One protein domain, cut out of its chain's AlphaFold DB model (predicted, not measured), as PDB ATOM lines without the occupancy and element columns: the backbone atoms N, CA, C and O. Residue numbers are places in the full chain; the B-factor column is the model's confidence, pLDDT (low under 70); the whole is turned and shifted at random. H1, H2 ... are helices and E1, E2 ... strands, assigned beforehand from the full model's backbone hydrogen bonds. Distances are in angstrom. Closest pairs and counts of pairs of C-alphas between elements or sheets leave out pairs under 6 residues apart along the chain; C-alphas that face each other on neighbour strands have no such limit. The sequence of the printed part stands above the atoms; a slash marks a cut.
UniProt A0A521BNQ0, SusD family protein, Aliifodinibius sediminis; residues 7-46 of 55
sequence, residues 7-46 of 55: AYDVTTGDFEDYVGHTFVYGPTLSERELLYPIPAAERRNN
ATOM      1  N   ALA A   7     180.441 178.304 102.140       78.44
ATOM      2  CA  ALA A   7     181.421 177.946 101.126       78.44
ATOM      3  C   ALA A   7     180.789 178.117  99.737       78.44
ATOM      4  O   ALA A   7     179.587 177.927  99.574       78.44
ATOM      5  N   TYR A   8     181.585 178.533  98.755       81.06
ATOM      6  CA  TYR A   8     181.141 178.587  97.365       81.06
ATOM      7  C   TYR A   8     181.481 177.260  96.698       81.06
ATOM      8  O   TYR A   8     182.662 176.914  96.600       81.06
ATOM      9  N   ASP A   9     180.461 176.538  96.254       79.75
ATOM     10  CA  ASP A   9     180.637 175.298  95.518       79.75
ATOM     11  C   ASP A   9     180.839 175.618  94.027       79.75
ATOM     12  O   ASP A   9     180.004 176.235  93.365       79.75
ATOM     13  N   VAL A  10     181.992 175.224  93.488       80.19
ATOM     14  CA  VAL A  10     182.362 175.481  92.085       80.19
ATOM     15  C   VAL A  10     181.644 174.564  91.089       80.19
ATOM     16  O   VAL A  10     181.682 174.824  89.889       80.19
ATOM     17  N   THR A  11     181.030 173.484  91.564       78.38
ATOM     18  CA  THR A  11     180.296 172.494  90.777       78.38
ATOM     19  C   THR A  11     178.824 172.872  90.638       78.38
ATOM     20  O   THR A  11     178.286 172.761  89.537       78.38
ATOM     21  N   THR A  12     178.180 173.348  91.706       80.44
ATOM     22  CA  THR A  12     176.775 173.804  91.672       80.44
ATOM     23  C   THR A  12     176.646 175.300  91.379       80.44
ATOM     24  O   THR A  12     175.645 175.727  90.810       80.44
ATOM     25  N   GLY A  13     177.680 176.095  91.678       81.75
ATOM     26  CA  GLY A  13     177.661 177.553  91.533       81.75
ATOM     27  C   GLY A  13     176.917 178.272  92.661       81.75
ATOM     28  O   GLY A  13     176.702 179.483  92.577       81.75
ATOM     29  N   ASP A  14     176.538 177.540  93.710       82.44
ATOM     30  CA  ASP A  14     175.761 178.037  94.837       82.44
ATOM     31  C   ASP A  14     176.609 178.202  96.106       82.44
ATOM     32  O   ASP A  14     177.722 177.687  96.250       82.44
ATOM     33  N   PHE A  15     176.063 178.961  97.058       80.88
ATOM     34  CA  PHE A  15     176.641 179.103  98.391       80.88
ATOM     35  C   PHE A  15     176.024 178.092  99.356       80.88
ATOM     36  O   PHE A  15     174.908 178.294  99.845       80.88
ATOM     37  N   GLU A  16     176.791 177.061  99.680       82.44
ATOM     38  CA  GLU A  16     176.427 176.005 100.622       82.44
ATOM     39  C   GLU A  16     176.956 176.295 102.033       82.44
ATOM     40  O   GLU A  16     177.765 177.207 102.251       82.44
ATOM     41  N   ASP A  17     176.485 175.532 103.019       83.50
ATOM     42  CA  ASP A  17     176.998 175.617 104.383       83.50
ATOM     43  C   ASP A  17     178.475 175.210 104.440       83.50
ATOM     44  O   ASP A  17     178.896 174.208 103.871       83.50
ATOM     45  N   TYR A  18     179.281 175.999 105.152       79.94
ATOM     46  CA  TYR A  18     180.724 175.757 105.263       79.94
ATOM     47  C   TYR A  18     181.043 174.427 105.956       79.94
ATOM     48  O   TYR A  18     182.033 173.780 105.633       79.94
ATOM     49  N   VAL A  19     180.222 174.021 106.925       79.62
ATOM     50  CA  VAL A  19     180.411 172.778 107.678       79.62
ATOM     51  C   VAL A  19     179.871 171.620 106.850       79.62
ATOM     52  O   VAL A  19     178.684 171.576 106.549       79.62
ATOM     53  N   GLY A  20     180.740 170.676 106.496       78.00
ATOM     54  CA  GLY A  20     180.394 169.541 105.639       78.00
ATOM     55  C   GLY A  20     180.644 169.779 104.148       78.00
ATOM     56  O   GLY A  20     180.633 168.810 103.388       78.00
ATOM     57  N   HIS A  21     180.951 171.013 103.724       80.69
ATOM     58  CA  HIS A  21     181.366 171.268 102.346       80.69
ATOM     59  C   HIS A  21     182.681 170.539 102.053       80.69
ATOM     60  O   HIS A  21     183.678 170.676 102.773       80.69
ATOM     61  N   THR A  22     182.670 169.743 100.989       79.38
ATOM     62  CA  THR A  22     183.835 168.988 100.538       79.38
ATOM     63  C   THR A  22     184.361 169.650  99.286       79.38
ATOM     64  O   THR A  22     183.695 169.669  98.255       79.38
ATOM     65  N   PHE A  23     185.571 170.191  99.370       78.00
ATOM     66  CA  PHE A  23     186.183 170.770  98.190       78.00
ATOM     67  C   PHE A  23     186.493 169.686  97.157       78.00
ATOM     68  O   PHE A  23     186.863 168.564  97.501       78.00
ATOM     69  N   VAL A  24     186.471 170.067  95.879       77.25
ATOM     70  CA  VAL A  24     186.786 169.184  94.740       77.25
ATOM     71  C   VAL A  24     188.161 168.507  94.874       77.25
ATOM     72  O   VAL A  24     188.380 167.423  94.344       77.25
ATOM     73  N   TYR A  25     189.089 169.119  95.613       78.50
ATOM     74  CA  TYR A  25     190.433 168.586  95.849       78.50
ATOM     75  C   TYR A  25     190.555 167.681  97.095       78.50
ATOM     76  O   TYR A  25     191.662 167.254  97.421       78.50
ATOM     77  N   GLY A  26     189.447 167.367  97.780       77.19
ATOM     78  CA  GLY A  26     189.362 166.286  98.770       77.19
ATOM     79  C   GLY A  26     189.082 166.643 100.241       77.19
ATOM     80  O   GLY A  26     188.478 165.807 100.910       77.19
ATOM     81  N   PRO A  27     189.483 167.796 100.811       81.69
ATOM     82  CA  PRO A  27     189.236 168.042 102.228       81.69
ATOM     83  C   PRO A  27     187.791 168.465 102.488       81.69
ATOM     84  O   PRO A  27     187.256 169.362 101.831       81.69
ATOM     85  N   THR A  28     187.205 167.852 103.511       83.06
ATOM     86  CA  THR A  28     185.925 168.260 104.086       83.06
ATOM     87  C   THR A  28     186.164 169.290 105.180       83.06
ATOM     88  O   THR A  28     186.959 169.076 106.098       83.06
ATOM     89  N   LEU A  29     185.476 170.419 105.073       81.50
ATOM     90  CA  LEU A  29     185.503 171.474 106.072       81.50
ATOM     91  C   LEU A  29     184.679 171.075 107.299       81.50
ATOM     92  O   LEU A  29     183.544 170.611 107.180       81.50
ATOM     93  N   SER A  30     185.242 171.279 108.488       79.88
ATOM     94  CA  SER A  30     184.588 171.005 109.765       79.88
ATOM     95  C   SER A  30     184.393 172.292 110.570       79.88
ATOM     96  O   SER A  30     184.904 173.362 110.228       79.88
ATOM     97  N   GLU A  31     183.649 172.208 111.673       78.06
ATOM     98  CA  GLU A  31     183.410 173.354 112.561       78.06
ATOM     99  C   GLU A  31     184.705 173.947 113.133       78.06
ATOM    100  O   GLU A  31     184.752 175.135 113.457       78.06
ATOM    101  N   ARG A  32     185.779 173.151 113.195       77.19
ATOM    102  CA  ARG A  32     187.089 173.591 113.673       77.19
ATOM    103  C   ARG A  32     187.660 174.717 112.817       77.19
ATOM    104  O   ARG A  32     188.245 175.653 113.345       77.19
ATOM    105  N   GLU A  33     187.490 174.661 111.499       76.56
ATOM    106  CA  GLU A  33     188.058 175.655 110.585       76.56
ATOM    107  C   GLU A  33     187.280 176.991 110.566       76.56
ATOM    108  O   GLU A  33     187.711 177.943 109.902       76.56
ATOM    109  N   LEU A  34     186.163 177.092 111.301       78.12
ATOM    110  CA  LEU A  34     185.374 178.323 111.426       78.12
ATOM    111  C   LEU A  34     186.067 179.381 112.289       78.12
ATOM    112  O   LEU A  34     185.944 180.579 112.016       78.12
ATOM    113  N   LEU A  35     186.771 178.949 113.335       80.62
ATOM    114  CA  LEU A  35     187.413 179.820 114.316       80.62
ATOM    115  C   LEU A  35     188.908 179.522 114.376       80.62
ATOM    116  O   LEU A  35     189.335 178.395 114.181       80.62
ATOM    117  N   TYR A  36     189.724 180.532 114.666       81.38
ATOM    118  CA  TYR A  36     191.132 180.289 114.972       81.38
ATOM    119  C   TYR A  36     191.281 179.726 116.393       81.38
ATOM    120  O   TYR A  36     190.453 180.037 117.257       81.38
ATOM    121  N   PRO A  37     192.331 178.933 116.669       85.06
ATOM    122  CA  PRO A  37     192.598 178.483 118.024       85.06
ATOM    123  C   PRO A  37     192.940 179.676 118.913       85.06
ATOM    124  O   PRO A  37     193.666 180.587 118.503       85.06
ATOM    125  N   ILE A  38     192.473 179.640 120.158       85.62
ATOM    126  CA  ILE A  38     192.916 180.592 121.175       85.62
ATOM    127  C   ILE A  38     194.389 180.288 121.499       85.62
ATOM    128  O   ILE A  38     194.719 179.119 121.749       85.62
ATOM    129  N   PRO A  39     195.288 181.293 121.495       88.00
ATOM    130  CA  PRO A  39     196.697 181.081 121.798       88.00
ATOM    131  C   PRO A  39     196.909 180.438 123.172       88.00
ATOM    132  O   PRO A  39     196.298 180.829 124.166       88.00
ATOM    133  N   ALA A  40     197.845 179.489 123.255       85.31
ATOM    134  CA  ALA A  40     198.138 178.783 124.504       85.31
ATOM    135  C   ALA A  40     198.639 179.716 125.623       85.31
ATOM    136  O   ALA A  40     198.439 179.418 126.796       85.31
ATOM    137  N   ALA A  41     199.282 180.838 125.281       88.50
ATOM    138  CA  ALA A  41     199.704 181.841 126.257       88.50
ATOM    139  C   ALA A  41     198.500 182.496 126.956       88.50
ATOM    140  O   ALA A  41     198.453 182.508 128.181       88.50
ATOM    141  N   GLU A  42     197.496 182.926 126.188       85.00
ATOM    142  CA  GLU A  42     196.262 183.525 126.716       85.00
ATOM    143  C   GLU A  42     195.490 182.533 127.589       85.00
ATOM    144  O   GLU A  42     195.069 182.865 128.694       85.00
ATOM    145  N   ARG A  43     195.396 181.272 127.148       86.81
ATOM    146  CA  ARG A  43     194.740 180.207 127.918       86.81
ATOM    147  C   ARG A  43     195.456 179.887 129.233       86.81
ATOM    148  O   ARG A  43     194.808 179.557 130.214       86.81
ATOM    149  N   ARG A  44     196.790 179.968 129.268       86.12
ATOM    150  CA  ARG A  44     197.556 179.779 130.514       86.12
ATOM    151  C   ARG A  44     197.416 180.958 131.474       86.12
ATOM    152  O   ARG A  44     197.527 180.755 132.674       86.12
ATOM    153  N   ASN A  45     197.183 182.162 130.953       91.19
ATOM    154  CA  ASN A  45     197.037 183.370 131.762       91.19
ATOM    155  C   ASN A  45     195.613 183.559 132.312       91.19
ATOM    156  O   ASN A  45     195.427 184.333 133.249       91.19
ATOM    157  N   ASN A  46     194.610 182.882 131.747       89.94
ATOM    158  CA  ASN A  46     193.225 182.966 132.199       89.94
ATOM    159  C   ASN A  46     192.533 181.599 132.122       89.94
ATOM    160  O   ASN A  46     192.149 181.141 131.047       89.94
TER     161      ASN A  46
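AT A GLANCE: This is residues 7 to 46 of the 55 residues of the protein "SusD family protein" of Aliifodinibius sediminis (UniProt A0A521BNQ0). What does the model look like? It has little regular structure: a looped head, residues 7 to 34, holds E1 and H1, and residues 35 to 46 stick out from it as an arm with H2. What are its make-up and size? The printed part has 40 residues, with E1, H1 and H2 in that order; its class is mixed, and these elements hold only 13 residues. It is extended, with a radius of gyration of the C-alphas of 14.8 A and spans of 46 by 18 by 11 A.

HOW THE PARTS SIT: Does anything pair? E1, residues 15 to 17, pairs with no named strand, but residues 7 to 8 pair antiparallel with its residues 15 to 16. Do the elements touch? E1, H1, residues 31 to 34, and H2, residues 40 to 45, are apart from each other. How are the helix backbones? In H2 every O i to N i+4 pair is within hydrogen-bond range; H1 is too short for such a pair.

IN THESE COORDINATES: Where does E1 begin? C-alpha 15 is at (176.641, 179.103, 98.391), and E1 is 6.9 A long. Where are the helices? H1, 5.5 A long, begins at C-alpha 31, (183.410, 173.354, 112.561), and H2, 8.7 A long, ends at C-alpha 45, (197.037, 183.370, 131.762).

THE WHOLE: How do the links run? E1 to H1 is a long link, H1 to H2 a tight one, and the printed part has no cut. How large and how sure is it? The C-alphas farthest apart, of Thr 12 and Asn 45, are 45.9 A apart; no printed residue is under 70 in pLDDT.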